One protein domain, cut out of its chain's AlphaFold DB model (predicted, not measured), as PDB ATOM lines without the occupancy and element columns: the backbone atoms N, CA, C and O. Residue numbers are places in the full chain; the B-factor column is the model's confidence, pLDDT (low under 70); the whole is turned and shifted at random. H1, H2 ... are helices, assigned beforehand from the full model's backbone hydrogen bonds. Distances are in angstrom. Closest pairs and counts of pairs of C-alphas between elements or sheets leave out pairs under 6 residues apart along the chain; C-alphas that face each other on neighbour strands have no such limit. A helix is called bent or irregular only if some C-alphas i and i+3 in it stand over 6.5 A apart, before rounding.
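This is residues 629 to 659, 710 to 773 and 790 to 860 of the 969 residues of the protein "Hypothetical protein" of Micromonas pusilla (UniProt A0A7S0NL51). One long bent helix, H1, runs through the core, and a curved row of five helices, H2, H3, H4, H6 and H5, wraps partly round it. The last residues of H1, 654 to 659, stick out free, the short helix H7 sits at the first residues of H5, and the unnamed stretch 750 to 773 passes on the side of H2 away from H1. The printed part has 166 residues with seven named helices, H1 to H7 in chain order, and no named strand; the class is all helix. It is compact, with a radius of gyration of the C-alphas of 15.9 A, and spans 47 by 43 by 30 A.

The hub is H1, residues 629 to 659, which by its hydrogen bonds was assigned as one helix but is bent: C-alphas 637 and 640 are 6.8 A apart, and its arms H1a, 629 to 637, and H1b, 640 to 659, stand at 30 degrees. H1b touches H2, residues 715 to 732, with residues 641 to 649 alone, at a steep tilt of 48 degrees; the closest C-alphas, of Ala 645 and Ala 716, are 4.4 A apart. H2 and H3, residues 740 to 749, form a helical hairpin, closest at C-alphas 727 and 743, 4.3 A. H3 touches H4, residues 790 to 805, opposite ways at 7 degrees, closest at C-alphas 742 and 800, 5.1 A. H4 is only just irregular, with C-alphas 796 and 799 6.8 A apart, and has a kink of 52 degrees near residue 799. H4 touches H6, residues 834 to 848, closest at C-alphas 794 and 843, 5.0 A. H6 and H5, residues 810 to 825, form a helical hairpin, closest at C-alphas 837 and 821, 4.0 A. H5 touches H1a, closest at C-alphas 813 and 633, 5.8 A, and H7, residues 854 to 859, closest at C-alphas 811 and 859, 5.0 A. H2 and H5 are apart. Every O i to N i+4 pair is within hydrogen-bond range in H1a, H2, H3, H5, H6 and H7; H1b has 15 of 16 and H4 10 of 12.

H1a begins at C-alpha 629, (11.107, -10.644, 4.747), and measures 12.1 A; H1b measures 28.6 A, H2 25.4 A, H3 14.4 A, H4 20.0 A, H5 22.0 A and H6 21.1 A. H7, 8.8 A, ends at C-alpha 859, (15.238, -24.820, -0.537).

The farthest C-alphas, of Glu 659 and Glu 854, are 50.5 A apart. Residues 660 to 709 and 774 to 789 are not printed; the gaps are 18.7 A and 28.9 A. Of the links printed whole, none is long. Mean pLDDT of the printed part is 71.4, with 50 residues under 70, among them 752 to 773 and 851 to 860.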
ATOM      1  N   ARG A 629      11.247  -9.889   6.004       80.81
ATOM      2  CA  ARG A 629      11.107 -10.644   4.747       80.81
ATOM      3  C   ARG A 629      11.363  -9.773   3.519       80.81
ATOM      4  O   ARG A 629      12.051 -10.207   2.598       80.81
ATOM      5  N   ALA A 630      10.799  -8.565   3.478       81.12
ATOM      6  CA  ALA A 630      11.014  -7.649   2.363       81.12
ATOM      7  C   ALA A 630      12.469  -7.164   2.316       81.12
ATOM      8  O   ALA A 630      13.029  -7.028   1.230       81.12
ATOM      9  N   LEU A 631      13.101  -6.973   3.480       84.75
ATOM     10  CA  LEU A 631      14.520  -6.643   3.565       84.75
ATOM     11  C   LEU A 631      15.385  -7.789   3.026       84.75
ATOM     12  O   LEU A 631      16.249  -7.541   2.193       84.75
ATOM     13  N   ALA A 632      15.115  -9.038   3.420       83.44
ATOM     14  CA  ALA A 632      15.799 -10.218   2.890       83.44
ATOM     15  C   ALA A 632      15.678 -10.303   1.363       83.44
ATOM     16  O   ALA A 632      16.684 -10.382   0.661       83.44
ATOM     17  N   LEU A 633      14.464 -10.164   0.838       86.19
ATOM     18  CA  LEU A 633      14.195 -10.173  -0.598       86.19
ATOM     19  C   LEU A 633      14.908  -9.042  -1.356       86.19
ATOM     20  O   LEU A 633      15.549  -9.294  -2.375       86.19
ATOM     21  N   ALA A 634      14.852  -7.808  -0.854       87.25
ATOM     22  CA  ALA A 634      15.511  -6.672  -1.491       87.25
ATOM     23  C   ALA A 634      17.045  -6.773  -1.419       87.25
ATOM     24  O   ALA A 634      17.730  -6.437  -2.384       87.25
ATOM     25  N   THR A 635      17.591  -7.276  -0.304       88.50
ATOM     26  CA  THR A 635      19.038  -7.495  -0.153       88.50
ATOM     27  C   THR A 635      19.544  -8.545  -1.132       88.50
ATOM     28  O   THR A 635      20.474  -8.263  -1.881       88.50
ATOM     29  N   CYS A 636      18.895  -9.707  -1.209       87.44
ATOM     30  CA  CYS A 636      19.270 -10.776  -2.132       87.44
ATOM     31  C   CYS A 636      19.002 -10.422  -3.598       87.44
ATOM     32  O   CYS A 636      19.718 -10.909  -4.462       87.44
ATOM     33  N   GLY A 637      18.027  -9.556  -3.886       87.75
ATOM     34  CA  GLY A 637      17.795  -9.058  -5.240       87.75
ATOM     35  C   GLY A 637      18.868  -8.083  -5.732       87.75
ATOM     36  O   GLY A 637      19.273  -8.140  -6.889       87.75
ATOM     37  N   LEU A 638      19.365  -7.194  -4.862       89.69
ATOM     38  CA  LEU A 638      20.387  -6.205  -5.228       89.69
ATOM     39  C   LEU A 638      21.818  -6.755  -5.178       89.69
ATOM     40  O   LEU A 638      22.676  -6.271  -5.916       89.69
ATOM     41  N   LEU A 639      22.099  -7.740  -4.318       90.38
ATOM     42  CA  LEU A 639      23.460  -8.234  -4.091       90.38
ATOM     43  C   LEU A 639      24.154  -8.756  -5.363       90.38
ATOM     44  O   LEU A 639      25.306  -8.375  -5.568       90.38
ATOM     45  N   PRO A 640      23.498  -9.532  -6.252       89.44
ATOM     46  CA  PRO A 640      24.111  -9.983  -7.502       89.44
ATOM     47  C   PRO A 640      24.561  -8.828  -8.405       89.44
ATOM     48  O   PRO A 640      25.658  -8.863  -8.957       89.44
ATOM     49  N   LEU A 641      23.760  -7.760  -8.493       87.19
ATOM     50  CA  LEU A 641      24.088  -6.567  -9.283       87.19
ATOM     51  C   LEU A 641      25.275  -5.801  -8.685       87.19
ATOM     52  O   LEU A 641      26.151  -5.328  -9.406       87.19
ATOM     53  N   VAL A 642      25.320  -5.694  -7.354       87.38
ATOM     54  CA  VAL A 642      26.420  -5.045  -6.628       87.38
ATOM     55  C   VAL A 642      27.722  -5.839  -6.770       87.38
ATOM     56  O   VAL A 642      28.785  -5.246  -6.953       87.38
ATOM     57  N   LEU A 643      27.644  -7.169  -6.711       86.69
ATOM     58  CA  LEU A 643      28.787  -8.064  -6.877       86.69
ATOM     59  C   LEU A 643      29.343  -8.033  -8.301       86.69
ATOM     60  O   LEU A 643      30.558  -7.944  -8.458       86.69
ATOM     61  N   ALA A 644      28.479  -8.031  -9.317       84.31
ATOM     62  CA  ALA A 644      28.885  -7.877 -10.712       84.31
ATOM     63  C   ALA A 644      29.635  -6.552 -10.942       84.31
ATOM     64  O   ALA A 644      30.733  -6.538 -11.499       84.31
ATOM     65  N   ALA A 645      29.095  -5.447 -10.419       82.81
ATOM     66  CA  ALA A 645      29.726  -4.132 -10.501       82.81
ATOM     67  C   ALA A 645      31.075  -4.064  -9.759       82.81
ATOM     68  O   ALA A 645      32.020  -3.431 -10.237       82.81
ATOM     69  N   ALA A 646      31.180  -4.708  -8.591       82.62
ATOM     70  CA  ALA A 646      32.419  -4.772  -7.819       82.62
ATOM     71  C   ALA A 646      33.487  -5.635  -8.510       82.62
ATOM     72  O   ALA A 646      34.644  -5.224  -8.569       82.62
ATOM     73  N   ALA A 647      33.098  -6.783  -9.071       82.00
ATOM     74  CA  ALA A 647      33.988  -7.664  -9.819       82.00
ATOM     75  C   ALA A 647      34.575  -6.955 -11.047       82.00
ATOM     76  O   ALA A 647      35.792  -6.927 -11.211       82.00
ATOM     77  N   TYR A 648      33.728  -6.278 -11.829       80.44
ATOM     78  CA  TYR A 648      34.177  -5.480 -12.968       80.44
ATOM     79  C   TYR A 648      35.155  -4.374 -12.545       80.44
ATOM     80  O   TYR A 648      36.182  -4.172 -13.187       80.44
ATOM     81  N   ALA A 649      34.881  -3.675 -11.438       77.88
ATOM     82  CA  ALA A 649      35.771  -2.630 -10.937       77.88
ATOM     83  C   ALA A 649      37.144  -3.168 -10.479       77.88
ATOM     84  O   ALA A 649      38.145  -2.463 -10.606       77.88
ATOM     85  N   GLU A 650      37.209  -4.388  -9.930       79.75
ATOM     86  CA  GLU A 650      38.483  -5.034  -9.583       79.75
ATOM     87  C   GLU A 650      39.261  -5.475 -10.830       79.75
ATOM     88  O   GLU A 650      40.478  -5.287 -10.876       79.75
ATOM     89  N   GLU A 651      38.580  -6.008 -11.846       79.06
ATOM     90  CA  GLU A 651      39.188  -6.403 -13.123       79.06
ATOM     91  C   GLU A 651      39.724  -5.198 -13.905       79.06
ATOM     92  O   GLU A 651      40.850  -5.231 -14.402       79.06
ATOM     93  N   ASP A 652      38.966  -4.104 -13.954       75.75
ATOM     94  CA  ASP A 652      39.380  -2.846 -14.583       75.75
ATOM     95  C   ASP A 652      40.613  -2.251 -13.881       75.75
ATOM     96  O   ASP A 652      41.605  -1.883 -14.512       75.75
ATOM     97  N   ALA A 653      40.631  -2.276 -12.545       74.44
ATOM     98  CA  ALA A 653      41.789  -1.848 -11.763       74.44
ATOM     99  C   ALA A 653      43.014  -2.772 -11.908       74.44
ATOM    100  O   ALA A 653      44.127  -2.337 -11.599       74.44
ATOM    101  N   ALA A 654      42.835  -4.034 -12.309       74.31
ATOM    102  CA  ALA A 654      43.932  -4.941 -12.642       74.31
ATOM    103  C   ALA A 654      44.493  -4.629 -14.037       74.31
ATOM    104  O   ALA A 654      45.703  -4.458 -14.167       74.31
ATOM    105  N   ARG A 655      43.623  -4.409 -15.035       74.38
ATOM    106  CA  ARG A 655      44.024  -3.971 -16.386       74.38
ATOM    107  C   ARG A 655      44.810  -2.660 -16.354       74.38
ATOM    108  O   ARG A 655      45.894  -2.592 -16.921       74.38
ATOM    109  N   GLU A 656      44.343  -1.663 -15.594       74.44
ATOM    110  CA  GLU A 656      45.066  -0.394 -15.400       74.44
ATOM    111  C   GLU A 656      46.477  -0.595 -14.797       74.44
ATOM    112  O   GLU A 656      47.381   0.210 -15.040       74.44
ATOM    113  N   ARG A 657      46.684  -1.623 -13.958       74.38
ATOM    114  CA  ARG A 657      48.004  -1.930 -13.373       74.38
ATOM    115  C   ARG A 657      48.906  -2.639 -14.366       74.38
ATOM    116  O   ARG A 657      50.082  -2.293 -14.424       74.38
ATOM    117  N   ASP A 658      48.364  -3.578 -15.128       73.25
ATOM    118  CA  ASP A 658      49.114  -4.329 -16.131       73.25
ATOM    119  C   ASP A 658      49.541  -3.418 -17.291       73.25
ATOM    120  O   ASP A 658      50.686  -3.484 -17.731       73.25
ATOM    121  N   GLU A 659      48.697  -2.466 -17.701       71.19
ATOM    122  CA  GLU A 659      49.058  -1.425 -18.673       71.19
ATOM    123  C   GLU A 659      50.135  -0.470 -18.140       71.19
ATOM    124  O   GLU A 659      51.065  -0.113 -18.865       71.19
ATOM    125  N   GLY A 710      30.314  -4.133 -19.607       53.25
ATOM    126  CA  GLY A 710      30.725  -5.273 -18.769       53.25
ATOM    127  C   GLY A 710      30.323  -5.203 -17.289       53.25
ATOM    128  O   GLY A 710      30.458  -6.194 -16.577       53.25
ATOM    129  N   ALA A 711      29.849  -4.053 -16.800       56.91
ATOM    130  CA  ALA A 711      29.633  -3.812 -15.366       56.91
ATOM    131  C   ALA A 711      28.215  -4.153 -14.861       56.91
ATOM    132  O   ALA A 711      27.909  -3.958 -13.681       56.91
ATOM    133  N   GLY A 712      27.355  -4.651 -15.747       67.69
ATOM    134  CA  GLY A 712      25.963  -4.965 -15.458       67.69
ATOM    135  C   GLY A 712      25.023  -3.754 -15.395       67.69
ATOM    136  O   GLY A 712      25.469  -2.616 -15.543       67.69
ATOM    137  N   PRO A 713      23.723  -3.973 -15.106       69.88
ATOM    138  CA  PRO A 713      22.658  -2.969 -15.271       69.88
ATOM    139  C   PRO A 713      22.814  -1.658 -14.476       69.88
ATOM    140  O   PRO A 713      22.140  -0.670 -14.758       69.88
ATOM    141  N   LEU A 714      23.643  -1.645 -13.428       68.75
ATOM    142  CA  LEU A 714      23.912  -0.465 -12.590       68.75
ATOM    143  C   LEU A 714      25.256   0.208 -12.926       68.75
ATOM    144  O   LEU A 714      25.566   1.275 -12.401       68.75
ATOM    145  N   GLY A 715      26.094  -0.405 -13.761       75.88
ATOM    146  CA  GLY A 715      27.472   0.029 -13.951       75.88
ATOM    147  C   GLY A 715      28.325  -0.029 -12.667       75.88
ATOM    148  O   GLY A 715      27.837  -0.190 -11.545       75.88
ATOM    149  N   ALA A 716      29.641   0.158 -12.801       73.12
ATOM    150  CA  ALA A 716      30.570   0.047 -11.669       73.12
ATOM    151  C   ALA A 716      30.335   1.128 -10.589       73.12
ATOM    152  O   ALA A 716      30.397   0.867  -9.385       73.12
ATOM    153  N   GLY A 717      30.049   2.362 -11.021       70.69
ATOM    154  CA  GLY A 717      29.842   3.509 -10.136       70.69
ATOM    155  C   GLY A 717      28.531   3.443  -9.351       70.69
ATOM    156  O   GLY A 717      28.549   3.580  -8.122       70.69
ATOM    157  N   GLU A 718      27.402   3.212 -10.033       75.38
ATOM    158  CA  GLU A 718      26.098   3.144  -9.362       75.38
ATOM    159  C   GLU A 718      25.931   1.832  -8.590       75.38
ATOM    160  O   GLU A 718      25.319   1.841  -7.523       75.38
ATOM    161  N   GLY A 719      26.540   0.728  -9.039       79.62
ATOM    162  CA  GLY A 719      26.590  -0.522  -8.276       79.62
ATOM    163  C   GLY A 719      27.281  -0.348  -6.920       79.62
ATOM    164  O   GLY A 719      26.752  -0.766  -5.888       79.62
ATOM    165  N   ALA A 720      28.404   0.378  -6.871       78.19
ATOM    166  CA  ALA A 720      29.082   0.680  -5.611       78.19
ATOM    167  C   ALA A 720      28.278   1.630  -4.700       78.19
ATOM    168  O   ALA A 720      28.309   1.494  -3.475       78.19
ATOM    169  N   ALA A 721      27.554   2.597  -5.274       78.00
ATOM    170  CA  ALA A 721      26.643   3.459  -4.518       78.00
ATOM    171  C   ALA A 721      25.464   2.660  -3.936       78.00
ATOM    172  O   ALA A 721      25.169   2.776  -2.746       78.00
ATOM    173  N   THR A 722      24.875   1.780  -4.745       81.94
ATOM    174  CA  THR A 722      23.787   0.873  -4.360       81.94
ATOM    175  C   THR A 722      24.211  -0.051  -3.223       81.94
ATOM    176  O   THR A 722      23.491  -0.172  -2.234       81.94
ATOM    177  N   GLY A 723      25.412  -0.634  -3.296       82.06
ATOM    178  CA  GLY A 723      25.970  -1.446  -2.213       82.06
ATOM    179  C   GLY A 723      26.127  -0.670  -0.900       82.06
ATOM    180  O   GLY A 723      25.796  -1.180   0.168       82.06
ATOM    181  N   ARG A 724      26.553   0.598  -0.962       83.25
ATOM    182  CA  ARG A 724      26.664   1.456   0.231       83.25
ATOM    183  C   ARG A 724      25.301   1.827   0.817       83.25
ATOM    184  O   ARG A 724      25.148   1.838   2.039       83.25
ATOM    185  N   TRP A 725      24.303   2.102  -0.021       80.19
ATOM    186  CA  TRP A 725      22.926   2.334   0.434       80.19
ATOM    187  C   TRP A 725      22.320   1.080   1.065       80.19
ATOM    188  O   TRP A 725      21.693   1.166   2.121       80.19
ATOM    189  N   LEU A 726      22.587  -0.092   0.487       83.44
ATOM    190  CA  LEU A 726      22.208  -1.386   1.047       83.44
ATOM    191  C   LEU A 726      22.841  -1.605   2.431       83.44
ATOM    192  O   LEU A 726      22.131  -1.924   3.385       83.44
ATOM    193  N   ALA A 727      24.146  -1.355   2.579       82.19
ATOM    194  CA  ALA A 727      24.839  -1.441   3.866       82.19
ATOM    195  C   ALA A 727      24.268  -0.460   4.907       82.19
ATOM    196  O   ALA A 727      24.113  -0.807   6.079       82.19
ATOM    197  N   ALA A 728      23.921   0.764   4.498       78.12
ATOM    198  CA  ALA A 728      23.265   1.735   5.371       78.12
ATOM    199  C   ALA A 728      21.874   1.258   5.824       78.12
ATOM    200  O   ALA A 728      21.546   1.379   7.005       78.12
ATOM    201  N   GLY A 729      21.091   0.662   4.921       76.19
ATOM    202  CA  GLY A 729      19.778   0.107   5.239       76.19
ATOM    203  C   GLY A 729      19.812  -1.078   6.185       76.19
ATOM    204  O   GLY A 729      19.041  -1.120   7.140       76.19
ATOM    205  N   LEU A 730      20.760  -1.990   5.984       81.38
ATOM    206  CA  LEU A 730      20.992  -3.115   6.888       81.38
ATOM    207  C   LEU A 730      21.299  -2.643   8.317       81.38
ATOM    208  O   LEU A 730      20.742  -3.180   9.273       81.38
ATOM    209  N   ARG A 731      22.114  -1.590   8.471       80.88
ATOM    210  CA  ARG A 731      22.392  -0.973   9.783       80.88
ATOM    211  C   ARG A 731      21.157  -0.314  10.384       80.88
ATOM    212  O   ARG A 731      20.899  -0.466  11.574       80.88
ATOM    213  N   ALA A 732      20.391   0.420   9.576       74.06
ATOM    214  CA  ALA A 732      19.183   1.104  10.034       74.06
ATOM    215  C   ALA A 732      18.101   0.115  10.499       74.06
ATOM    216  O   ALA A 732      17.414   0.367  11.488       74.06
ATOM    217  N   ALA A 733      17.987  -1.029   9.824       72.75
ATOM    218  CA  ALA A 733      17.045  -2.091  10.150       72.75
ATOM    219  C   ALA A 733      17.493  -2.992  11.317       72.75
ATOM    220  O   ALA A 733      16.725  -3.858  11.727       72.75
ATOM    221  N   SER A 734      18.705  -2.821  11.871       71.69
ATOM    222  CA  SER A 734      19.236  -3.695  12.925       71.69
ATOM    223  C   SER A 734      19.171  -3.067  14.324       71.69
ATOM    224  O   SER A 734      20.139  -2.461  14.780       71.69
ATOM    225  N   PRO A 735      18.086  -3.266  15.097       57.97
ATOM    226  CA  PRO A 735      18.020  -2.780  16.478       57.97
ATOM    227  C   PRO A 735      18.991  -3.505  17.432       57.97
ATOM    228  O   PRO A 735      19.231  -3.025  18.535       57.97
ATOM    229  N   ARG A 736      19.538  -4.668  17.035       60.03
ATOM    230  CA  ARG A 736      20.423  -5.525  17.857       60.03
ATOM    231  C   ARG A 736      21.779  -5.841  17.206       60.03
ATOM    232  O   ARG A 736      22.485  -6.718  17.691       60.03
ATOM    233  N   GLY A 737      22.120  -5.186  16.095       67.81
ATOM    234  CA  GLY A 737      23.395  -5.368  15.388       67.81
ATOM    235  C   GLY A 737      23.583  -6.706  14.658       67.81
ATOM    236  O   GLY A 737      24.679  -7.000  14.190       67.81
ATOM    237  N   ARG A 738      22.527  -7.522  14.505       71.81
ATOM    238  CA  ARG A 738      22.566  -8.784  13.732       71.81
ATOM    239  C   ARG A 738      23.004  -8.589  12.277       71.81
ATOM    240  O   ARG A 738      23.615  -9.486  11.715       71.81
ATOM    241  N   LEU A 739      22.688  -7.438  11.684       80.31
ATOM    242  CA  LEU A 739      22.971  -7.133  10.276       80.31
ATOM    243  C   LEU A 739      24.228  -6.270  10.100       80.31
ATOM    244  O   LEU A 739      24.629  -5.994   8.971       80.31
ATOM    245  N   ASP A 740      24.873  -5.863  11.198       81.06
ATOM    246  CA  ASP A 740      26.068  -5.017  11.151       81.06
ATOM    247  C   ASP A 740      27.264  -5.769  10.566       81.06
ATOM    248  O   ASP A 740      28.083  -5.166   9.872       81.06
ATOM    249  N   SER A 741      27.347  -7.084  10.803       83.69
ATOM    250  CA  SER A 741      28.355  -7.956  10.193       83.69
ATOM    251  C   SER A 741      28.202  -7.984   8.672       83.69
ATOM    252  O   SER A 741      29.175  -7.714   7.975       83.69
ATOM    253  N   LEU A 742      26.984  -8.211   8.165       84.56
ATOM    254  CA  LEU A 742      26.666  -8.207   6.734       84.56
ATOM    255  C   LEU A 742      26.931  -6.839   6.091       84.56
ATOM    256  O   LEU A 742      27.500  -6.752   5.007       84.56
ATOM    257  N   ALA A 743      26.558  -5.752   6.767       84.38
ATOM    258  CA  ALA A 743      26.820  -4.402   6.278       84.38
ATOM    259  C   ALA A 743      28.324  -4.071   6.246       84.38
ATOM    260  O   ALA A 743      28.789  -3.380   5.340       84.38
ATOM    261  N   ALA A 744      29.094  -4.531   7.237       83.69
ATOM    262  CA  ALA A 744      30.540  -4.319   7.299       83.69
ATOM    263  C   ALA A 744      31.303  -5.160   6.268       83.69
ATOM    264  O   ALA A 744      32.251  -4.659   5.662       83.69
ATOM    265  N   THR A 745      30.896  -6.414   6.043       84.38
ATOM    266  CA  THR A 745      31.481  -7.252   4.989       84.38
ATOM    267  C   THR A 745      31.158  -6.693   3.609       84.38
ATOM    268  O   THR A 745      32.066  -6.591   2.785       84.38
ATOM    269  N   LEU A 746      29.931  -6.217   3.380       85.06
ATOM    270  CA  LEU A 746      29.553  -5.547   2.135       85.06
ATOM    271  C   LEU A 746      30.430  -4.318   1.860       85.06
ATOM    272  O   LEU A 746      31.051  -4.242   0.805       85.06
ATOM    273  N   ASP A 747      30.585  -3.411   2.828       82.25
ATOM    274  CA  ASP A 747      31.458  -2.236   2.666       82.25
ATOM    275  C   ASP A 747      32.933  -2.602   2.407       82.25
ATOM    276  O   ASP A 747      33.650  -1.828   1.774       82.25
ATOM    277  N   SER A 748      33.400  -3.770   2.866       81.62
ATOM    278  CA  SER A 748      34.783  -4.232   2.651       81.62
ATOM    279  C   SER A 748      35.058  -4.756   1.234       81.62
ATOM    280  O   SER A 748      36.207  -4.735   0.772       81.62
ATOM    281  N   VAL A 749      34.003  -5.218   0.556       80.62
ATOM    282  CA  VAL A 749      34.024  -5.758  -0.810       80.62
ATOM    283  C   VAL A 749      33.910  -4.640  -1.849       80.62
ATOM    284  O   VAL A 749      34.448  -4.754  -2.946       80.62
ATOM    285  N   LEU A 750      33.255  -3.530  -1.503       80.62
ATOM    286  CA  LEU A 750      33.033  -2.426  -2.432       80.62
ATOM    287  C   LEU A 750      34.321  -1.646  -2.747       80.62
ATOM    288  O   LEU A 750      35.145  -1.404  -1.857       80.62
ATOM    289  N   PRO A 751      34.486  -1.163  -3.994       72.50
ATOM    290  CA  PRO A 751      35.608  -0.307  -4.347       72.50
ATOM    291  C   PRO A 751      35.573   1.006  -3.551       72.50
ATOM    292  O   PRO A 751      34.506   1.568  -3.251       72.50
ATOM    293  N   SER A 752      36.772   1.515  -3.236       63.97
ATOM    294  CA  SER A 752      36.939   2.810  -2.568       63.97
ATOM    295  C   SER A 752      36.215   3.904  -3.357       63.97
ATOM    296  O   SER A 752      36.255   3.880  -4.591       63.97
ATOM    297  N   PRO A 753      35.550   4.862  -2.691       56.62
ATOM    298  CA  PRO A 753      34.848   5.933  -3.383       56.62
ATOM    299  C   PRO A 753      35.855   6.760  -4.196       56.62
ATOM    300  O   PRO A 753      36.571   7.597  -3.653       56.62
ATOM    301  N   ARG A 754      35.945   6.515  -5.512       45.44
ATOM    302  CA  ARG A 754      36.624   7.428  -6.437       45.44
ATOM    303  C   ARG A 754      35.816   8.732  -6.413       45.44
ATOM    304  O   ARG A 754      34.595   8.695  -6.523       45.44
ATOM    305  N   ALA A 755      36.475   9.886  -6.302       35.22
ATOM    306  CA  ALA A 755      35.834  11.207  -6.175       35.22
ATOM    307  C   ALA A 755      34.824  11.560  -7.299       35.22
ATOM    308  O   ALA A 755      34.081  12.527  -7.176       35.22
ATOM    309  N   ARG A 756      34.775  10.766  -8.380       34.25
ATOM    310  CA  ARG A 756      33.864  10.900  -9.527       34.25
ATOM    311  C   ARG A 756      32.560  10.087  -9.427       34.25
ATOM    312  O   ARG A 756      31.674  10.321 -10.235       34.25
ATOM    313  N   THR A 757      32.409   9.160  -8.472       37.41
ATOM    314  CA  THR A 757      31.209   8.294  -8.340       37.41
ATOM    315  C   THR A 757      30.238   8.737  -7.245       37.41
ATOM    316  O   THR A 757      29.338   7.988  -6.861       37.41
ATOM    317  N   ALA A 758      30.377   9.971  -6.752       34.25
ATOM    318  CA  ALA A 758      29.304  10.631  -6.026       34.25
ATOM    319  C   ALA A 758      28.159  10.877  -7.018       34.25
ATOM    320  O   ALA A 758      28.134  11.899  -7.698       34.25
ATOM    321  N   VAL A 759      27.254   9.903  -7.153       39.47
ATOM    322  CA  VAL A 759      26.016  10.068  -7.916       39.47
ATOM    323  C   VAL A 759      25.306  11.287  -7.340       39.47
ATOM    324  O   VAL A 759      24.819  11.295  -6.208       39.47
ATOM    325  N   ALA A 760      25.351  12.359  -8.118       36.69
ATOM    326  CA  ALA A 760      24.747  13.628  -7.808       36.69
ATOM    327  C   ALA A 760      23.230  13.482  -7.934       36.69
ATOM    328  O   ALA A 760      22.707  13.444  -9.045       36.69
ATOM    329  N   ARG A 761      22.540  13.394  -6.793       35.03
ATOM    330  CA  ARG A 761      21.312  14.148  -6.467       35.03
ATOM    331  C   ARG A 761      20.728  13.662  -5.136       35.03
ATOM    332  O   ARG A 761      20.413  12.492  -4.976       35.03
ATOM    333  N   GLY A 762      20.560  14.595  -4.199       38.16
ATOM    334  CA  GLY A 762      19.422  14.571  -3.273       38.16
ATOM    335  C   GLY A 762      19.474  13.694  -2.022       38.16
ATOM    336  O   GLY A 762      18.441  13.550  -1.388       38.16
ATOM    337  N   ARG A 763      20.616  13.132  -1.608       44.44
ATOM    338  CA  ARG A 763      20.712  12.517  -0.271       44.44
ATOM    339  C   ARG A 763      21.806  13.162   0.556       44.44
ATOM    340  O   ARG A 763      22.996  12.890   0.388       44.44
ATOM    341  N   ARG A 764      21.390  14.016   1.499       37.03
ATOM    342  CA  ARG A 764      22.178  14.249   2.714       37.03
ATOM    343  C   ARG A 764      22.363  12.868   3.326       37.03
ATOM    344  O   ARG A 764      21.374  12.188   3.538       37.03
ATOM    345  N   PHE A 765      23.611  12.478   3.555       35.41
ATOM    346  CA  PHE A 765      24.049  11.157   4.001       35.41
ATOM    347  C   PHE A 765      24.542  10.178   2.916       35.41
ATOM    348  O   PHE A 765      24.131   9.026   2.837       35.41
ATOM    349  N   ALA A 766      25.690  10.509   2.332       31.20
ATOM    350  CA  ALA A 766      26.838   9.700   2.736       31.20
ATOM    351  C   ALA A 766      27.049   9.941   4.247       31.20
ATOM    352  O   ALA A 766      27.807  10.832   4.626       31.20
ATOM    353  N   VAL A 767      26.294   9.259   5.134       32.09
ATOM    354  CA  VAL A 767      26.689   9.195   6.551       32.09
ATOM    355  C   VAL A 767      28.083   8.600   6.455       32.09
ATOM    356  O   VAL A 767      28.225   7.451   6.030       32.09
ATOM    357  N   ALA A 768      29.109   9.396   6.769       30.89
ATOM    358  CA  ALA A 768      30.446   8.870   6.982       30.89
ATOM    359  C   ALA A 768      30.272   7.632   7.863       30.89
ATOM    360  O   ALA A 768      29.584   7.759   8.882       30.89
ATOM    361  N   PRO A 769      30.782   6.453   7.455       32.31
ATOM    362  CA  PRO A 769      30.484   5.202   8.130       32.31
ATOM    363  C   PRO A 769      30.649   5.445   9.622       32.31
ATOM    364  O   PRO A 769      31.733   5.836  10.068       32.31
ATOM    365  N   ARG A 770      29.566   5.297  10.399       33.03
ATOM    366  CA  ARG A 770      29.715   5.195  11.847       33.03
ATOM    367  C   ARG A 770      30.675   4.032  12.007       33.03
ATOM    368  O   ARG A 770      30.292   2.908  11.697       33.03
ATOM    369  N   ARG A 771      31.931   4.315  12.376       35.06
ATOM    370  CA  ARG A 771      32.915   3.284  12.694       35.06
ATOM    371  C   ARG A 771      32.226   2.407  13.724       35.06
ATOM    372  O   ARG A 771      32.037   2.846  14.860       35.06
ATOM    373  N   GLY A 772      31.758   1.239  13.289       36.91
ATOM    374  CA  GLY A 772      31.149   0.270  14.178       36.91
ATOM    375  C   GLY A 772      32.133   0.074  15.318       36.91
ATOM    376  O   GLY A 772      33.330  -0.108  15.077       36.91
ATOM    377  N   ARG A 773      31.666   0.216  16.559       36.84
ATOM    378  CA  ARG A 773      32.493  -0.089  17.725       36.84
ATOM    379  C   ARG A 773      32.974  -1.536  17.572       36.84
ATOM    380  O   ARG A 773      32.193  -2.461  17.732       36.84
ATOM    381  N   ALA A 790      33.619 -12.584  -8.914       74.38
ATOM    382  CA  ALA A 790      32.287 -12.559  -8.317       74.38
ATOM    383  C   ALA A 790      32.059 -13.686  -7.292       74.38
ATOM    384  O   ALA A 790      31.531 -13.416  -6.215       74.38
ATOM    385  N   GLY A 791      32.510 -14.911  -7.571       75.12
ATOM    386  CA  GLY A 791      32.372 -16.075  -6.696       75.12
ATOM    387  C   GLY A 791      33.147 -15.923  -5.394       75.12
ATOM    388  O   GLY A 791      32.605 -16.156  -4.315       75.12
ATOM    389  N   ARG A 792      34.372 -15.381  -5.454       81.75
ATOM    390  CA  ARG A 792      35.137 -15.042  -4.237       81.75
ATOM    391  C   ARG A 792      34.403 -14.028  -3.363       81.75
ATOM    392  O   ARG A 792      34.372 -14.171  -2.141       81.75
ATOM    393  N   LEU A 793      33.833 -12.991  -3.976       81.50
ATOM    394  CA  LEU A 793      33.088 -11.959  -3.254       81.50
ATOM    395  C   LEU A 793      31.773 -12.506  -2.678       81.50
ATOM    396  O   LEU A 793      31.411 -12.170  -1.548       81.50
ATOM    397  N   ALA A 794      31.089 -13.380  -3.420       83.25
ATOM    398  CA  ALA A 794      29.894 -14.078  -2.967       83.25
ATOM    399  C   ALA A 794      30.187 -14.959  -1.742       83.25
ATOM    400  O   ALA A 794      29.443 -14.905  -0.762       83.25
ATOM    401  N   ASP A 795      31.305 -15.689  -1.736       81.94
ATOM    402  CA  ASP A 795      31.705 -16.549  -0.618       81.94
ATOM    403  C   ASP A 795      31.973 -15.782   0.685       81.94
ATOM    404  O   ASP A 795      31.614 -16.255   1.769       81.94
ATOM    405  N   VAL A 796      32.557 -14.582   0.592       83.94
ATOM    406  CA  VAL A 796      32.792 -13.697   1.750       83.94
ATOM    407  C   VAL A 796      31.473 -13.203   2.357       83.94
ATOM    408  O   VAL A 796      31.368 -13.030   3.573       83.94
ATOM    409  N   LEU A 797      30.453 -12.979   1.527       84.19
ATOM    410  CA  LEU A 797      29.140 -12.497   1.966       84.19
ATOM    411  C   LEU A 797      28.193 -13.626   2.387       84.19
ATOM    412  O   LEU A 797      27.251 -13.376   3.137       84.19
ATOM    413  N   ALA A 798      28.442 -14.858   1.946       82.69
ATOM    414  CA  ALA A 798      27.534 -15.980   2.140       82.69
ATOM    415  C   ALA A 798      27.323 -16.360   3.612       82.69
ATOM    416  O   ALA A 798      26.207 -16.695   3.989       82.69
ATOM    417  N   GLU A 799      28.348 -16.283   4.466       81.50
ATOM    418  CA  GLU A 799      28.214 -16.583   5.902       81.50
ATOM    419  C   GLU A 799      27.314 -15.575   6.651       81.50
ATOM    420  O   GLU A 799      26.314 -15.998   7.245       81.50
ATOM    421  N   PRO A 800      27.574 -14.250   6.610       83.44
ATOM    422  CA  PRO A 800      26.684 -13.286   7.248       83.44
ATOM    423  C   PRO A 800      25.295 -13.252   6.590       83.44
ATOM    424  O   PRO A 800      24.304 -13.076   7.299       83.44
ATOM    425  N   LEU A 801      25.187 -13.492   5.278       83.69
ATOM    426  CA  LEU A 801      23.895 -13.578   4.592       83.69
ATOM    427  C   LEU A 801      23.092 -14.813   5.030       83.69
ATOM    428  O   LEU A 801      21.901 -14.695   5.317       83.69
ATOM    429  N   ALA A 802      23.730 -15.977   5.157       80.31
ATOM    430  CA  ALA A 802      23.098 -17.202   5.643       80.31
ATOM    431  C   ALA A 802      22.531 -17.022   7.060       80.31
ATOM    432  O   ALA A 802      21.420 -17.468   7.337       80.31
ATOM    433  N   SER A 803      23.251 -16.306   7.933       81.25
ATOM    434  CA  SER A 803      22.789 -16.009   9.297       81.25
ATOM    435  C   SER A 803      21.524 -15.140   9.355       81.25
ATOM    436  O   SER A 803      20.801 -15.175  10.350       81.25
ATOM    437  N   PHE A 804      21.263 -14.367   8.297       82.00
ATOM    438  CA  PHE A 804      20.085 -13.515   8.166       82.00
ATOM    439  C   PHE A 804      18.920 -14.234   7.472       82.00
ATOM    440  O   PHE A 804      17.769 -14.092   7.875       82.00
ATOM    441  N   VAL A 805      19.210 -15.017   6.432       79.00
ATOM    442  CA  VAL A 805      18.190 -15.646   5.579       79.00
ATOM    443  C   VAL A 805      17.633 -16.937   6.186       79.00
ATOM    444  O   VAL A 805      16.438 -17.221   6.049       79.00
ATOM    445  N   PHE A 806      18.468 -17.739   6.851       75.06
ATOM    446  CA  PHE A 806      18.047 -19.032   7.383       75.06
ATOM    447  C   PHE A 806      17.485 -18.935   8.810       75.06
ATOM    448  O   PHE A 806      18.047 -18.227   9.646       75.06
ATOM    449  N   PRO A 807      16.422 -19.699   9.137       65.62
ATOM    450  CA  PRO A 807      15.626 -20.569   8.255       65.62
ATOM    451  C   PRO A 807      14.439 -19.847   7.580       65.62
ATOM    452  O   PRO A 807      13.883 -20.350   6.609       65.62
ATOM    453  N   ALA A 808      14.043 -18.674   8.080       70.19
ATOM    454  CA  ALA A 808      12.733 -18.072   7.814       70.19
ATOM    455  C   ALA A 808      12.512 -17.583   6.369       70.19
ATOM    456  O   ALA A 808      11.368 -17.439   5.929       70.19
ATOM    457  N   HIS A 809      13.580 -17.281   5.628       76.38
ATOM    458  CA  HIS A 809      13.508 -16.638   4.311       76.38
ATOM    459  C   HIS A 809      14.227 -17.424   3.208       76.38
ATOM    460  O   HIS A 809      14.338 -16.941   2.086       76.38
ATOM    461  N   ALA A 810      14.657 -18.652   3.501       72.50
ATOM    462  CA  ALA A 810      15.459 -19.488   2.614       72.50
ATOM    463  C   ALA A 810      14.825 -19.712   1.230       72.50
ATOM    464  O   ALA A 810      15.429 -19.396   0.207       72.50
ATOM    465  N   VAL A 811      13.579 -20.192   1.200       73.25
ATOM    466  CA  VAL A 811      12.831 -20.491  -0.033       73.25
ATOM    467  C   VAL A 811      12.587 -19.246  -0.902       73.25
ATOM    468  O   VAL A 811      12.950 -19.265  -2.078       73.25
ATOM    469  N   PRO A 812      12.013 -18.138  -0.382       74.75
ATOM    470  CA  PRO A 812      11.764 -16.958  -1.209       74.75
ATOM    471  C   PRO A 812      13.055 -16.273  -1.689       74.75
ATOM    472  O   PRO A 812      13.071 -15.732  -2.795       74.75
ATOM    473  N   VAL A 813      14.141 -16.320  -0.908       80.88
ATOM    474  CA  VAL A 813      15.455 -15.803  -1.325       80.88
ATOM    475  C   VAL A 813      16.051 -16.645  -2.447       80.88
ATOM    476  O   VAL A 813      16.466 -16.088  -3.461       80.88
ATOM    477  N   ALA A 814      16.048 -17.971  -2.304       79.25
ATOM    478  CA  ALA A 814      16.570 -18.864  -3.331       79.25
ATOM    479  C   ALA A 814      15.803 -18.718  -4.649       79.25
ATOM    480  O   ALA A 814      16.424 -18.569  -5.696       79.25
ATOM    481  N   LYS A 815      14.466 -18.632  -4.588       80.50
ATOM    482  CA  LYS A 815      13.639 -18.332  -5.762       80.50
ATOM    483  C   LYS A 815      14.046 -17.021  -6.436       80.50
ATOM    484  O   LYS A 815      14.227 -16.993  -7.644       80.50
ATOM    485  N   THR A 816      14.245 -15.955  -5.661       83.81
ATOM    486  CA  THR A 816      14.633 -14.642  -6.203       83.81
ATOM    487  C   THR A 816      15.984 -14.697  -6.922       83.81
ATOM    488  O   THR A 816      16.131 -14.108  -7.988       83.81
ATOM    489  N   LEU A 817      16.967 -15.418  -6.371       85.44
ATOM    490  CA  LEU A 817      18.283 -15.581  -6.999       85.44
ATOM    491  C   LEU A 817      18.208 -16.402  -8.292       85.44
ATOM    492  O   LEU A 817      18.861 -16.043  -9.269       85.44
ATOM    493  N   VAL A 818      17.389 -17.456  -8.317       82.12
ATOM    494  CA  VAL A 818      17.133 -18.250  -9.529       82.12
ATOM    495  C   VAL A 818      16.428 -17.410 -10.592       82.12
ATOM    496  O   VAL A 818      16.879 -17.387 -11.732       82.12
ATOM    497  N   ASP A 819      15.379 -16.668 -10.225       82.19
ATOM    498  CA  ASP A 819      14.639 -15.806 -11.152       82.19
ATOM    499  C   ASP A 819      15.570 -14.751 -11.785       82.19
ATOM    500  O   ASP A 819      15.506 -14.513 -12.991       82.19
ATOM    501  N   ILE A 820      16.485 -14.157 -11.008       83.56
ATOM    502  CA  ILE A 820      17.495 -13.209 -11.515       83.56
ATOM    503  C   ILE A 820      18.493 -13.905 -12.447       83.56
ATOM    504  O   ILE A 820      18.791 -13.370 -13.515       83.56
ATOM    505  N   ALA A 821      18.997 -15.084 -12.072       82.50
ATOM    506  CA  ALA A 821      19.940 -15.843 -12.892       82.50
ATOM    507  C   ALA A 821      19.334 -16.245 -14.245       82.50
ATOM    508  O   ALA A 821      19.985 -16.094 -15.275       82.50
ATOM    509  N   VAL A 822      18.079 -16.697 -14.256       78.88
ATOM    510  CA  VAL A 822      17.355 -17.070 -15.480       78.88
ATOM    511  C   VAL A 822      17.019 -15.839 -16.320       78.88
ATOM    512  O   VAL A 822      17.255 -15.833 -17.526       78.88
ATOM    513  N   GLY A 823      16.506 -14.777 -15.693       76.31
ATOM    514  CA  GLY A 823      16.094 -13.562 -16.395       76.31
ATOM    515  C   GLY A 823      17.237 -12.806 -17.059       76.31
ATOM    516  O   GLY A 823      17.098 -12.350 -18.192       76.31
ATOM    517  N   LEU A 824      18.371 -12.685 -16.366       77.38
ATOM    518  CA  LEU A 824      19.541 -11.951 -16.855       77.38
ATOM    519  C   LEU A 824      20.558 -12.838 -17.592       77.38
ATOM    520  O   LEU A 824      21.434 -12.300 -18.262       77.38
ATOM    521  N   GLY A 825      20.464 -14.164 -17.462       67.88
ATOM    522  CA  GLY A 825      21.395 -15.123 -18.071       67.88
ATOM    523  C   GLY A 825      20.910 -15.779 -19.369       67.88
ATOM    524  O   GLY A 825      21.705 -16.437 -20.037       67.88
ATOM    525  N   GLY A 826      19.628 -15.639 -19.724       65.19
ATOM    526  CA  GLY A 826      19.069 -16.146 -20.986       65.19
ATOM    527  C   GLY A 826      19.212 -15.170 -22.164       65.19
ATOM    528  O   GLY A 826      19.656 -14.037 -21.994       65.19
ATOM    529  N   GLU A 827      18.751 -15.572 -23.355       56.53
ATOM    530  CA  GLU A 827      18.770 -14.743 -24.584       56.53
ATOM    531  C   GLU A 827      18.065 -13.378 -24.417       56.53
ATOM    532  O   GLU A 827      18.396 -12.406 -25.092       56.53
ATOM    533  N   ASN A 828      17.138 -13.279 -23.457       53.56
ATOM    534  CA  ASN A 828      16.375 -12.070 -23.124       53.56
ATOM    535  C   ASN A 828      17.074 -11.125 -22.114       53.56
ATOM    536  O   ASN A 828      16.534 -10.059 -21.806       53.56
ATOM    537  N   GLY A 829      18.240 -11.499 -21.571       56.19
ATOM    538  CA  GLY A 829      18.943 -10.783 -20.494       56.19
ATOM    539  C   GLY A 829      19.717  -9.527 -20.918       56.19
ATOM    540  O   GLY A 829      20.176  -8.769 -20.060       56.19
ATOM    541  N   GLY A 830      19.822  -9.270 -22.226       59.59
ATOM    542  CA  GLY A 830      20.624  -8.179 -22.791       59.59
ATOM    543  C   GLY A 830      22.136  -8.385 -22.616       59.59
ATOM    544  O   GLY A 830      22.581  -9.273 -21.893       59.59
ATOM    545  N   GLU A 831      22.954  -7.547 -23.262       59.16
ATOM    546  CA  GLU A 831      24.429  -7.663 -23.210       59.16
ATOM    547  C   GLU A 831      25.007  -7.459 -21.791       59.16
ATOM    548  O   GLU A 831      26.096  -7.941 -21.491       59.16
ATOM    549  N   GLU A 832      24.275  -6.773 -20.903       61.75
ATOM    550  CA  GLU A 832      24.720  -6.392 -19.553       61.75
ATOM    551  C   GLU A 832      24.306  -7.403 -18.455       61.75
ATOM    552  O   GLU A 832      24.834  -7.379 -17.345       61.75
ATOM    553  N   GLY A 833      23.382  -8.328 -18.733       67.69
ATOM    554  CA  GLY A 833      22.873  -9.309 -17.764       67.69
ATOM    555  C   GLY A 833      23.830 -10.418 -17.262       67.69
ATOM    556  O   GLY A 833      23.718 -10.791 -16.084       67.69
ATOM    557  N   PRO A 834      24.801 -10.942 -18.044       76.38
ATOM    558  CA  PRO A 834      25.438 -12.224 -17.719       76.38
ATOM    559  C   PRO A 834      26.334 -12.181 -16.470       76.38
ATOM    560  O   PRO A 834      26.441 -13.172 -15.748       76.38
ATOM    561  N   ALA A 835      26.945 -11.034 -16.153       78.06
ATOM    562  CA  ALA A 835      27.755 -10.880 -14.939       78.06
ATOM    563  C   ALA A 835      26.905 -10.898 -13.653       78.06
ATOM    564  O   ALA A 835      27.337 -11.397 -12.615       78.06
ATOM    565  N   ALA A 836      25.679 -10.370 -13.712       81.75
ATOM    566  CA  ALA A 836      24.744 -10.415 -12.591       81.75
ATOM    567  C   ALA A 836      24.133 -11.812 -12.422       81.75
ATOM    568  O   ALA A 836      23.940 -12.262 -11.291       81.75
ATOM    569  N   ALA A 837      23.872 -12.511 -13.532       82.25
ATOM    570  CA  ALA A 837      23.393 -13.889 -13.520       82.25
ATOM    571  C   ALA A 837      24.426 -14.854 -12.914       82.25
ATOM    572  O   ALA A 837      24.078 -15.663 -12.053       82.25
ATOM    573  N   SER A 838      25.707 -14.722 -13.282       82.62
ATOM    574  CA  SER A 838      26.780 -15.520 -12.676       82.62
ATOM    575  C   SER A 838      26.921 -15.232 -11.180       82.62
ATOM    576  O   SER A 838      26.912 -16.162 -10.381       82.62
ATOM    577  N   ALA A 839      26.937 -13.958 -10.770       84.62
ATOM    578  CA  ALA A 839      26.993 -13.581  -9.358       84.62
ATOM    579  C   ALA A 839      25.803 -14.129  -8.541       84.62
ATOM    580  O   ALA A 839      25.974 -14.495  -7.377       84.62
ATOM    581  N   ALA A 840      24.607 -14.214  -9.136       85.62
ATOM    582  CA  ALA A 840      23.434 -14.807  -8.494       85.62
ATOM    583  C   ALA A 840      23.595 -16.322  -8.273       85.62
ATOM    584  O   ALA A 840      23.285 -16.808  -7.182       85.62
ATOM    585  N   LEU A 841      24.118 -17.054  -9.265       83.12
ATOM    586  CA  LEU A 841      24.389 -18.495  -9.162       83.12
ATOM    587  C   LEU A 841      25.487 -18.802  -8.139       83.12
ATOM    588  O   LEU A 841      25.326 -19.710  -7.323       83.12
ATOM    589  N   GLU A 842      26.567 -18.025  -8.130       84.94
ATOM    590  CA  GLU A 842      27.663 -18.160  -7.162       84.94
ATOM    591  C   GLU A 842      27.172 -17.927  -5.727       84.94
ATOM    592  O   GLU A 842      27.434 -18.722  -4.822       84.94
ATOM    593  N   LEU A 843      26.376 -16.872  -5.512       85.50
ATOM    594  CA  LEU A 843      25.783 -16.578  -4.210       85.50
ATOM    595  C   LEU A 843      24.826 -17.684  -3.756       85.50
ATOM    596  O   LEU A 843      24.864 -18.092  -2.594       85.50
ATOM    597  N   LEU A 844      23.988 -18.194  -4.662       84.31
ATOM    598  CA  LEU A 844      23.085 -19.304  -4.372       84.31
ATOM    599  C   LEU A 844      23.871 -20.568  -3.995       84.31
ATOM    600  O   LEU A 844      23.570 -21.205  -2.989       84.31
ATOM    601  N   THR A 845      24.934 -20.878  -4.731       81.56
ATOM    602  CA  THR A 845      25.820 -22.024  -4.478       81.56
ATOM    603  C   THR A 845      26.519 -21.911  -3.118       81.56
ATOM    604  O   THR A 845      26.581 -22.871  -2.336       81.56
ATOM    605  N   ALA A 846      26.991 -20.713  -2.781       81.62
ATOM    606  CA  ALA A 846      27.607 -20.412  -1.497       81.62
ATOM    607  C   ALA A 846      26.603 -20.497  -0.327       81.62
ATOM    608  O   ALA A 846      26.964 -20.963   0.756       81.62
ATOM    609  N   LEU A 847      25.335 -20.120  -0.528       79.69
ATOM    610  CA  LEU A 847      24.274 -20.281   0.474       79.69
ATOM    611  C   LEU A 847      23.895 -21.752   0.686       79.69
ATOM    612  O   LEU A 847      23.758 -22.189   1.829       79.69
ATOM    613  N   VAL A 848      23.774 -22.526  -0.395       73.88
ATOM    614  CA  VAL A 848      23.417 -23.954  -0.347       73.88
ATOM    615  C   VAL A 848      24.467 -24.768   0.393       73.88
ATOM    616  O   VAL A 848      24.124 -25.555   1.269       73.88
ATOM    617  N   SER A 849      25.751 -24.529   0.117       73.94
ATOM    618  CA  SER A 849      26.854 -25.215   0.813       73.94
ATOM    619  C   SER A 849      26.884 -24.963   2.327       73.94
ATOM    620  O   SER A 849      27.485 -25.735   3.076       73.94
ATOM    621  N   ARG A 850      26.221 -23.900   2.795       73.94
ATOM    622  CA  ARG A 850      26.136 -23.506   4.208       73.94
ATOM    623  C   ARG A 850      24.796 -23.881   4.855       73.94
ATOM    624  O   ARG A 850      24.683 -23.812   6.080       73.94
ATOM    625  N   ALA A 851      23.801 -24.305   4.073       68.12
ATOM    626  CA  ALA A 851      22.513 -24.763   4.581       68.12
ATOM    627  C   ALA A 851      22.672 -26.101   5.334       68.12
ATOM    628  O   ALA A 851      23.356 -27.014   4.878       68.12
ATOM    629  N   ARG A 852      22.037 -26.233   6.507       62.81
ATOM    630  CA  ARG A 852      22.048 -27.465   7.321       62.81
ATOM    631  C   ARG A 852      20.625 -27.867   7.713       62.81
ATOM    632  O   ARG A 852      19.793 -27.000   7.966       62.81
ATOM    633  N   GLY A 853      20.365 -29.174   7.820       59.47
ATOM    634  CA  GLY A 853      19.090 -29.716   8.315       59.47
ATOM    635  C   GLY A 853      17.882 -29.353   7.440       59.47
ATOM    636  O   GLY A 853      17.975 -29.366   6.214       59.47
ATOM    637  N   GLU A 854      16.757 -29.000   8.069       52.69
ATOM    638  CA  GLU A 854      15.482 -28.651   7.408       52.69
ATOM    639  C   GLU A 854      15.599 -27.486   6.410       52.69
ATOM    640  O   GLU A 854      14.879 -27.449   5.418       52.69
ATOM    641  N   ALA A 855      16.547 -26.563   6.610       54.28
ATOM    642  CA  ALA A 855      16.783 -25.449   5.693       54.28
ATOM    643  C   ALA A 855      17.330 -25.896   4.326       54.28
ATOM    644  O   ALA A 855      16.979 -25.306   3.310       54.28
ATOM    645  N   ALA A 856      18.166 -26.941   4.285       55.38
ATOM    646  CA  ALA A 856      18.654 -27.516   3.030       55.38
ATOM    647  C   ALA A 856      17.546 -28.306   2.313       55.38
ATOM    648  O   ALA A 856      17.424 -28.229   1.093       55.38
ATOM    649  N   ALA A 857      16.699 -28.999   3.084       53.81
ATOM    650  CA  ALA A 857      15.540 -29.720   2.566       53.81
ATOM    651  C   ALA A 857      14.450 -28.779   2.014       53.81
ATOM    652  O   ALA A 857      13.825 -29.100   1.013       53.81
ATOM    653  N   ALA A 858      14.249 -27.605   2.623       55.91
ATOM    654  CA  ALA A 858      13.217 -26.650   2.214       55.91
ATOM    655  C   ALA A 858      13.544 -25.895   0.913       55.91
ATOM    656  O   ALA A 858      12.633 -25.534   0.173       55.91
ATOM    657  N   VAL A 859      14.825 -25.616   0.636       57.12
ATOM    658  CA  VAL A 859      15.238 -24.820  -0.537       57.12
ATOM    659  C   VAL A 859      15.162 -25.630  -1.835       57.12
ATOM    660  O   VAL A 859      14.827 -25.075  -2.877       57.12
ATOM    661  N   PHE A 860      15.422 -26.936  -1.776       55.44
ATOM    662  CA  PHE A 860      15.393 -27.833  -2.931       55.44
ATOM    663  C   PHE A 860      14.632 -29.113  -2.590       55.44
ATOM    664  O   PHE A 860      15.210 -30.195  -2.636       55.44
TER     665      PHE A 860